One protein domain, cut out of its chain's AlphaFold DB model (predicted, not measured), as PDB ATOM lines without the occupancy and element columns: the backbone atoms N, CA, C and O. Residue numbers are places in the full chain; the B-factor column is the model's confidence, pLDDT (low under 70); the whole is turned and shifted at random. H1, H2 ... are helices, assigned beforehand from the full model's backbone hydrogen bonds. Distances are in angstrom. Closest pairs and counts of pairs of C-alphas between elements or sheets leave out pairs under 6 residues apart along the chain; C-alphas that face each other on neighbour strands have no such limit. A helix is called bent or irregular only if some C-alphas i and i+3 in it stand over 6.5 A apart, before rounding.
ATOM      1  N   ALA A 527      39.071 -27.986   2.548       72.62
ATOM      2  CA  ALA A 527      39.750 -28.717   1.482       72.62
ATOM      3  C   ALA A 527      38.809 -29.053   0.311       72.62
ATOM      4  O   ALA A 527      39.221 -29.019  -0.853       72.62
ATOM      5  N   GLN A 528      37.540 -29.351   0.597       75.94
ATOM      6  CA  GLN A 528      36.530 -29.645  -0.424       75.94
ATOM      7  C   GLN A 528      36.100 -28.376  -1.165       75.94
ATOM      8  O   GLN A 528      36.002 -28.385  -2.393       75.94
ATOM      9  N   THR A 529      35.943 -27.265  -0.440       78.81
ATOM     10  CA  THR A 529      35.630 -25.948  -1.010       78.81
ATOM     11  C   THR A 529      36.755 -25.462  -1.924       78.81
ATOM     12  O   THR A 529      36.491 -24.974  -3.020       78.81
ATOM     13  N   LEU A 530      38.021 -25.679  -1.543       81.56
ATOM     14  CA  LEU A 530      39.167 -25.346  -2.391       81.56
ATOM     15  C   LEU A 530      39.222 -26.198  -3.672       81.56
ATOM     16  O   LEU A 530      39.494 -25.663  -4.746       81.56
ATOM     17  N   LYS A 531      38.931 -27.505  -3.592       83.56
ATOM     18  CA  LYS A 531      38.842 -28.370  -4.785       83.56
ATOM     19  C   LYS A 531      37.725 -27.925  -5.729       83.56
ATOM     20  O   LYS A 531      37.954 -27.833  -6.933       83.56
ATOM     21  N   LEU A 532      36.550 -27.602  -5.189       79.69
ATOM     22  CA  LEU A 532      35.422 -27.087  -5.967       79.69
ATOM     23  C   LEU A 532      35.765 -25.740  -6.627       79.69
ATOM     24  O   LEU A 532      35.452 -25.518  -7.794       79.69
ATOM     25  N   PHE A 533      36.481 -24.871  -5.910       85.81
ATOM     26  CA  PHE A 533      36.940 -23.586  -6.428       85.81
ATOM     27  C   PHE A 533      37.915 -23.743  -7.604       85.81
ATOM     28  O   PHE A 533      37.771 -23.045  -8.603       85.81
ATOM     29  N   TYR A 534      38.860 -24.688  -7.534       85.44
ATOM     30  CA  TYR A 534      39.759 -24.990  -8.656       85.44
ATOM     31  C   TYR A 534      39.055 -25.629  -9.851       85.44
ATOM     32  O   TYR A 534      39.460 -25.395 -10.987       85.44
ATOM     33  N   HIS A 535      38.000 -26.408  -9.612       84.00
ATOM     34  CA  HIS A 535      37.189 -26.977 -10.683       84.00
ATOM     35  C   HIS A 535      36.424 -25.887 -11.452       84.00
ATOM     36  O   HIS A 535      36.425 -25.880 -12.679       84.00
ATOM     37  N   HIS A 536      35.801 -24.939 -10.741       78.75
ATOM     38  CA  HIS A 536      35.069 -23.831 -11.369       78.75
ATOM     39  C   HIS A 536      35.982 -22.760 -11.969       78.75
ATOM     40  O   HIS A 536      35.623 -22.132 -12.964       78.75
ATOM     41  N   PHE A 537      37.163 -22.563 -11.385       84.56
ATOM     42  CA  PHE A 537      38.156 -21.608 -11.858       84.56
ATOM     43  C   PHE A 537      39.511 -22.312 -12.028       84.56
ATOM     44  O   PHE A 537      40.347 -22.266 -11.122       84.56
ATOM     45  N   PRO A 538      39.772 -22.958 -13.178       85.06
ATOM     46  CA  PRO A 538      41.068 -23.573 -13.447       85.06
ATOM     47  C   PRO A 538      42.196 -22.535 -13.432       85.06
ATOM     48  O   PRO A 538      42.056 -21.434 -13.972       85.06
ATOM     49  N   VAL A 539      43.332 -22.870 -12.815       85.50
ATOM     50  CA  VAL A 539      44.501 -21.979 -12.789       85.50
ATOM     51  C   VAL A 539      45.241 -22.079 -14.122       85.50
ATOM     52  O   VAL A 539      45.786 -23.128 -14.456       85.50
ATOM     53  N   THR A 540      45.291 -20.981 -14.875       82.06
ATOM     54  CA  THR A 540      46.013 -20.892 -16.155       82.06
ATOM     55  C   THR A 540      46.939 -19.675 -16.185       82.06
ATOM     56  O   THR A 540      46.693 -18.682 -15.494       82.06
ATOM     57  N   VAL A 541      48.002 -19.732 -16.997       72.56
ATOM     58  CA  VAL A 541      49.009 -18.656 -17.116       72.56
ATOM     59  C   VAL A 541      48.371 -17.344 -17.592       72.56
ATOM     60  O   VAL A 541      48.637 -16.291 -17.016       72.56
ATOM     61  N   ASP A 542      47.440 -17.395 -18.543       76.19
ATOM     62  CA  ASP A 542      46.791 -16.199 -19.109       76.19
ATOM     63  C   ASP A 542      45.430 -15.874 -18.468       76.19
ATOM     64  O   ASP A 542      44.751 -14.925 -18.857       76.19
ATOM     65  N   GLY A 543      45.026 -16.631 -17.442       73.62
ATOM     66  CA  GLY A 543      43.720 -16.478 -16.800       73.62
ATOM     67  C   GLY A 543      43.537 -15.122 -16.110       73.62
ATOM     68  O   GLY A 543      44.402 -14.652 -15.365       73.62
ATOM     69  N   GLN A 544      42.385 -14.488 -16.310       72.25
ATOM     70  CA  GLN A 544      42.049 -13.240 -15.621       72.25
ATOM     71  C   GLN A 544      41.650 -13.493 -14.158       72.25
ATOM     72  O   GLN A 544      41.213 -14.579 -13.785       72.25
ATOM     73  N   SER A 545      41.807 -12.479 -13.305       73.50
ATOM     74  CA  SER A 545      41.470 -12.594 -11.885       73.50
ATOM     75  C   SER A 545      39.964 -12.773 -11.671       73.50
ATOM     76  O   SER A 545      39.181 -11.929 -12.106       73.50
ATOM     77  N   VAL A 546      39.570 -13.801 -10.917       83.19
ATOM     78  CA  VAL A 546      38.157 -14.076 -10.602       83.19
ATOM     79  C   VAL A 546      37.534 -12.926  -9.789       83.19
ATOM     80  O   VAL A 546      38.090 -12.482  -8.772       83.19
ATOM     81  N   LYS A 547      36.373 -12.416 -10.217       80.31
ATOM     82  CA  LYS A 547      35.689 -11.290  -9.555       80.31
ATOM     83  C   LYS A 547      35.106 -11.729  -8.212       80.31
ATOM     84  O   LYS A 547      34.636 -12.848  -8.059       80.31
ATOM     85  N   LYS A 548      35.109 -10.828  -7.222       74.62
ATOM     86  CA  LYS A 548      34.696 -11.131  -5.835       74.62
ATOM     87  C   LYS A 548      33.286 -11.727  -5.731       74.62
ATOM     88  O   LYS A 548      33.082 -12.642  -4.944       74.62
ATOM     89  N   LYS A 549      32.346 -11.246  -6.552       76.38
ATOM     90  CA  LYS A 549      30.964 -11.749  -6.587       76.38
ATOM     91  C   LYS A 549      30.905 -13.235  -6.971       76.38
ATOM     92  O   LYS A 549      30.243 -14.007  -6.291       76.38
ATOM     93  N   ASP A 550      31.683 -13.645  -7.972       75.00
ATOM     94  CA  ASP A 550      31.719 -15.034  -8.456       75.00
ATOM     95  C   ASP A 550      32.422 -15.963  -7.452       75.00
ATOM     96  O   ASP A 550      32.034 -17.113  -7.263       75.00
ATOM     97  N   ARG A 551      33.421 -15.440  -6.728       80.94
ATOM     98  CA  ARG A 551      34.103 -16.175  -5.650       80.94
ATOM     99  C   ARG A 551      33.196 -16.446  -4.460       80.94
ATOM    100  O   ARG A 551      33.224 -17.541  -3.907       80.94
ATOM    101  N   GLN A 552      32.404 -15.447  -4.075       80.50
ATOM    102  CA  GLN A 552      31.440 -15.549  -2.982       80.50
ATOM    103  C   GLN A 552      30.305 -16.521  -3.307       80.50
ATOM    104  O   GLN A 552      29.820 -17.191  -2.401       80.50
ATOM    105  N   LEU A 553      29.929 -16.647  -4.583       77.69
ATOM    106  CA  LEU A 553      28.912 -17.602  -5.020       77.69
ATOM    107  C   LEU A 553      29.358 -19.065  -4.836       77.69
ATOM    108  O   LEU A 553      28.541 -19.902  -4.471       77.69
ATOM    109  N   ILE A 554      30.644 -19.366  -5.060       75.38
ATOM    110  CA  ILE A 554      31.175 -20.743  -5.026       75.38
ATOM    111  C   ILE A 554      31.790 -21.112  -3.668       75.38
ATOM    112  O   ILE A 554      31.559 -22.207  -3.166       75.38
ATOM    113  N   ALA A 555      32.576 -20.217  -3.064       77.44
ATOM    114  CA  ALA A 555      33.311 -20.485  -1.822       77.44
ATOM    115  C   ALA A 555      32.732 -19.766  -0.590       77.44
ATOM    116  O   ALA A 555      33.256 -19.916   0.517       77.44
ATOM    117  N   GLY A 556      31.653 -18.990  -0.748       82.19
ATOM    118  CA  GLY A 556      30.936 -18.359   0.362       82.19
ATOM    119  C   GLY A 556      31.855 -17.558   1.286       82.19
ATOM    120  O   GLY A 556      32.609 -16.685   0.856       82.19
ATOM    121  N   THR A 557      31.822 -17.879   2.581       77.62
ATOM    122  CA  THR A 557      32.661 -17.226   3.601       77.62
ATOM    123  C   THR A 557      34.147 -17.581   3.498       77.62
ATOM    124  O   THR A 557      34.971 -16.878   4.075       77.62
ATOM    125  N   GLN A 558      34.503 -18.648   2.776       74.06
ATOM    126  CA  GLN A 558      35.886 -19.077   2.540       74.06
ATOM    127  C   GLN A 558      36.462 -18.507   1.228       74.06
ATOM    128  O   GLN A 558      37.592 -18.836   0.866       74.06
ATOM    129  N   GLU A 559      35.736 -17.610   0.535       85.25
ATOM    130  CA  GLU A 559      36.143 -17.037  -0.765       85.25
ATOM    131  C   GLU A 559      37.560 -16.480  -0.763       85.25
ATOM    132  O   GLU A 559      38.320 -16.696  -1.703       85.25
ATOM    133  N   ARG A 560      37.931 -15.814   0.333       80.31
ATOM    134  CA  ARG A 560      39.227 -15.164   0.465       80.31
ATOM    135  C   ARG A 560      40.348 -16.192   0.580       80.31
ATOM    136  O   ARG A 560      41.323 -16.095  -0.153       80.31
ATOM    137  N   TYR A 561      40.160 -17.220   1.407       84.31
ATOM    138  CA  TYR A 561      41.110 -18.325   1.549       84.31
ATOM    139  C   TYR A 561      41.329 -19.063   0.218       84.31
ATOM    140  O   TYR A 561      42.472 -19.257  -0.205       84.31
ATOM    141  N   CYS A 562      40.245 -19.418  -0.482       82.62
ATOM    142  CA  CYS A 562      40.336 -20.115  -1.765       82.62
ATOM    143  C   CYS A 562      40.976 -19.248  -2.855       82.62
ATOM    144  O   CYS A 562      41.823 -19.728  -3.611       82.62
ATOM    145  N   TYR A 563      40.622 -17.963  -2.911       87.06
ATOM    146  CA  TYR A 563      41.183 -17.033  -3.883       87.06
ATOM    147  C   TYR A 563      42.665 -16.749  -3.650       87.06
ATOM    148  O   TYR A 563      43.425 -16.697  -4.616       87.06
ATOM    149  N   ASP A 564      43.098 -16.606  -2.398       85.00
ATOM    150  CA  ASP A 564      44.499 -16.339  -2.072       85.00
ATOM    151  C   ASP A 564      45.388 -17.538  -2.462       85.00
ATOM    152  O   ASP A 564      46.456 -17.354  -3.056       85.00
ATOM    153  N   LYS A 565      44.918 -18.775  -2.235       85.50
ATOM    154  CA  LYS A 565      45.586 -20.001  -2.714       85.50
ATOM    155  C   LYS A 565      45.607 -20.088  -4.242       85.50
ATOM    156  O   LYS A 565      46.666 -20.346  -4.815       85.50
ATOM    157  N   TRP A 566      44.479 -19.805  -4.895       90.50
ATOM    158  CA  TRP A 566      44.363 -19.805  -6.355       90.50
ATOM    159  C   TRP A 566      45.306 -18.798  -7.014       90.50
ATOM    160  O   TRP A 566      46.024 -19.121  -7.960       90.50
ATOM    161  N   ARG A 567      45.359 -17.583  -6.466       84.38
ATOM    162  CA  ARG A 567      46.198 -16.496  -6.967       84.38
ATOM    163  C   ARG A 567      47.680 -16.790  -6.766       84.38
ATOM    164  O   ARG A 567      48.454 -16.559  -7.688       84.38
ATOM    165  N   SER A 568      48.052 -17.351  -5.614       80.31
ATOM    166  CA  SER A 568      49.432 -17.771  -5.338       80.31
ATOM    167  C   SER A 568      49.904 -18.837  -6.334       80.31
ATOM    168  O   SER A 568      51.020 -18.762  -6.844       80.31
ATOM    169  N   GLN A 569      49.039 -19.801  -6.668       78.31
ATOM    170  CA  GLN A 569      49.349 -20.832  -7.660       78.31
ATOM    171  C   GLN A 569      49.478 -20.245  -9.075       78.31
ATOM    172  O   GLN A 569      50.399 -20.604  -9.809       78.31
ATOM    173  N   GLN A 570      48.594 -19.316  -9.452       83.00
ATOM    174  CA  GLN A 570      48.653 -18.647 -10.754       83.00
ATOM    175  C   GLN A 570      49.914 -17.792 -10.907       83.00
ATOM    176  O   GLN A 570      50.544 -17.781 -11.963       83.00
ATOM    177  N   GLU A 571      50.278 -17.066  -9.854       75.00
ATOM    178  CA  GLU A 571      51.479 -16.242  -9.820       75.00
ATOM    179  C   GLU A 571      52.737 -17.098  -9.962       75.00
ATOM    180  O   GLU A 571      53.584 -16.781 -10.795       75.00
ATOM    181  N   LYS A 572      52.804 -18.235  -9.258       76.81
ATOM    182  CA  LYS A 572      53.884 -19.210  -9.427       76.81
ATOM    183  C   LYS A 572      53.963 -19.739 -10.865       76.81
ATOM    184  O   LYS A 572      55.024 -19.681 -11.470       76.81
ATOM    185  N   MET A 573      52.837 -20.147 -11.463       74.50
ATOM    186  CA  MET A 573      52.805 -20.610 -12.861       74.50
ATOM    187  C   MET A 573      53.249 -19.536 -13.863       74.50
ATOM    188  O   MET A 573      53.909 -19.847 -14.851       74.50
ATOM    189  N   ARG A 574      52.904 -18.265 -13.624       80.56
ATOM    190  CA  ARG A 574      53.359 -17.140 -14.454       80.56
ATOM    191  C   ARG A 574      54.849 -16.881 -14.302       80.56
ATOM    192  O   ARG A 574      55.514 -16.628 -15.301       80.56
ATOM    193  N   GLN A 575      55.365 -16.939 -13.078       65.00
ATOM    194  CA  GLN A 575      56.794 -16.800 -12.814       65.00
ATOM    195  C   GLN A 575      57.575 -17.919 -13.509       65.00
ATOM    196  O   GLN A 575      58.492 -17.617 -14.268       65.00
ATOM    197  N   ASP A 576      57.147 -19.173 -13.362       68.00
ATOM    198  CA  ASP A 576      57.771 -20.330 -14.015       68.00
ATOM    199  C   ASP A 576      57.709 -20.218 -15.553       68.00
ATOM    200  O   ASP A 576      58.707 -20.451 -16.239       68.00
ATOM    201  N   TYR A 577      56.576 -19.770 -16.112       68.50
ATOM    202  CA  TYR A 577      56.419 -19.526 -17.552       68.50
ATOM    203  C   TYR A 577      57.361 -18.433 -18.072       68.50
ATOM    204  O   TYR A 577      57.998 -18.598 -19.115       68.50
ATOM    205  N   VAL A 578      57.472 -17.314 -17.350       60.66
ATOM    206  CA  VAL A 578      58.365 -16.207 -17.716       60.66
ATOM    207  C   VAL A 578      59.824 -16.634 -17.597       60.66
ATOM    208  O   VAL A 578      60.594 -16.347 -18.508       60.66
ATOM    209  N   ILE A 579      60.207 -17.356 -16.541       59.88
ATOM    210  CA  ILE A 579      61.571 -17.876 -16.367       59.88
ATOM    211  C   ILE A 579      61.925 -18.838 -17.510       59.88
ATOM    212  O   ILE A 579      62.977 -18.675 -18.129       59.88
ATOM    213  N   GLY A 580      61.026 -19.759 -17.877       55.19
ATOM    214  CA  GLY A 580      61.224 -20.659 -19.019       55.19
ATOM    215  C   GLY A 580      61.336 -19.923 -20.362       55.19
ATOM    216  O   GLY A 580      62.226 -20.206 -21.162       55.19
ATOM    217  N   LYS A 581      60.490 -18.910 -20.604       54.62
ATOM    218  CA  LYS A 581      60.556 -18.051 -21.805       54.62
ATOM    219  C   LYS A 581      61.815 -17.181 -21.847       54.62
ATOM    220  O   LYS A 581      62.334 -16.932 -22.931       54.62
ATOM    221  N   MET A 582      62.298 -16.712 -20.699       44.38
ATOM    222  CA  MET A 582      63.523 -15.916 -20.587       44.38
ATOM    223  C   MET A 582      64.768 -16.771 -20.832       44.38
ATOM    224  O   MET A 582      65.673 -16.312 -21.518       44.38
ATOM    225  N   GLN A 583      64.800 -18.021 -20.357       42.94
ATOM    226  CA  GLN A 583      65.883 -18.963 -20.662       42.94
ATOM    227  C   GLN A 583      65.947 -19.294 -22.164       42.94
ATOM    228  O   GLN A 583      67.031 -19.263 -22.743       42.94
ATOM    229  N   LEU A 584      64.792 -19.489 -22.818       43.97
ATOM    230  CA  LEU A 584      64.691 -19.669 -24.278       43.97
ATOM    231  C   LEU A 584      65.114 -18.413 -25.066       43.97
ATOM    232  O   LEU A 584      65.833 -18.509 -26.061       43.97
ATOM    233  N   LYS A 585      64.737 -17.216 -24.597       40.94
ATOM    234  CA  LYS A 585      65.158 -15.950 -25.217       40.94
ATOM    235  C   LYS A 585      66.635 -15.644 -25.004       40.94
ATOM    236  O   LYS A 585      67.235 -15.041 -25.879       40.94
ATOM    237  N   HIS A 586      67.244 -16.069 -23.897       36.75
ATOM    238  CA  HIS A 586      68.680 -15.886 -23.673       36.75
ATOM    239  C   HIS A 586      69.518 -16.753 -24.629       36.75
ATOM    240  O   HIS A 586      70.583 -16.312 -25.062       36.75
ATOM    241  N   SER A 587      69.025 -17.939 -25.020       38.19
ATOM    242  CA  SER A 587      69.637 -18.750 -26.086       38.19
ATOM    243  C   SER A 587      69.435 -18.157 -27.485       38.19
ATOM    244  O   SER A 587      70.371 -18.167 -28.282       38.19
ATOM    245  N   GLU A 588      68.266 -17.578 -27.780       39.94
ATOM    246  CA  GLU A 588      68.003 -16.918 -29.071       39.94
ATOM    247  C   GLU A 588      68.749 -15.583 -29.211       39.94
ATOM    248  O   GLU A 588      69.245 -15.269 -30.291       39.94
ATOM    249  N   LEU A 589      68.908 -14.826 -28.120       37.00
ATOM    250  CA  LEU A 589      69.678 -13.581 -28.090       37.00
ATOM    251  C   LEU A 589      71.177 -13.852 -28.279       37.00
ATOM    252  O   LEU A 589      71.837 -13.101 -28.988       37.00
ATOM    253  N   PHE A 590      71.707 -14.954 -27.731       37.00
ATOM    254  CA  PHE A 590      73.080 -15.397 -28.012       37.00
ATOM    255  C   PHE A 590      73.268 -15.797 -29.480       37.00
ATOM    256  O   PHE A 590      74.309 -15.501 -30.065       37.00
ATOM    257  N   PHE A 591      72.259 -16.424 -30.095       37.12
ATOM    258  CA  PHE A 591      72.273 -16.761 -31.520       37.12
ATOM    259  C   PHE A 591      72.241 -15.502 -32.397       37.12
ATOM    260  O   PHE A 591      72.990 -15.404 -33.365       37.12
ATOM    261  N   TYR A 592      71.436 -14.506 -32.013       37.16
ATOM    262  CA  TYR A 592      71.343 -13.213 -32.691       37.16
ATOM    263  C   TYR A 592      72.607 -12.362 -32.526       37.16
ATOM    264  O   TYR A 592      73.057 -11.769 -33.501       37.16
ATOM    265  N   ILE A 593      73.229 -12.342 -31.343       38.56
ATOM    266  CA  ILE A 593      74.500 -11.637 -31.116       38.56
ATOM    267  C   ILE A 593      75.615 -12.284 -31.948       38.56
ATOM    268  O   ILE A 593      76.317 -11.573 -32.656       38.56
TER     269      ILE A 593
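Overview. This is residues 527 to 593 of the 605 residues of an uncharacterized protein of Hucho hucho (huchen) (UniProt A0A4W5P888). A long helix, H2, is sharply kinked near its beginning, and the short helix H1 packs across it at that end; the link between them, residues 537 to 547, reaches out to about residue 541 and folds back. The last stretch of H2, residues 579 to 593, sticks out as a free arm and makes much of the length. The printed part has 67 residues with two named helices, H1 then H2, and no named strand; the class is all helix. It is only just extended, close to loose, with a radius of gyration of the C-alphas of 16.4 A and spans of 54 by 21 by 16 A.

Along the chain. Find C-alpha 527 at (39.750, -28.717, 1.482); from there H1 runs through residues 527 to 536. After the link, look for C-alpha 548 at (34.696, -11.131, -5.835), where H2, residues 548 to 593, begins. It ends at C-alpha 593, (74.500, -11.637, -31.116), 47.2 A from its first C-alpha. Near residue 555 you meet a kink of 116 degrees; H2 is irregular there, with C-alphas 554 and 557 9.4 A apart.

Arrangement. Look at Leu 530 and Cys 562, whose C-alphas, 5.4 A apart, are the closest of H1 and H2. The helices touch, H2 with residues 551 to 566 alone. Their lines, that of H2 a rough one, stand at a steep tilt of 63 degrees, the same way. In H1 every O i to N i+4 pair is within hydrogen-bond range; in H2, 38 of 42 are.

Size, cuts and confidence. The C-alphas of Thr 557 and Ile 593, the two farthest apart, are separated by 54.7 A. Without residues 579 to 593, which stand free, the body spans 33 by 21 by 16 A. The printed part has no cut, and the link from H1 to H2, 11 residues, is long. Mean pLDDT of the printed part is 70.8; residues 575 to 593 are under 70.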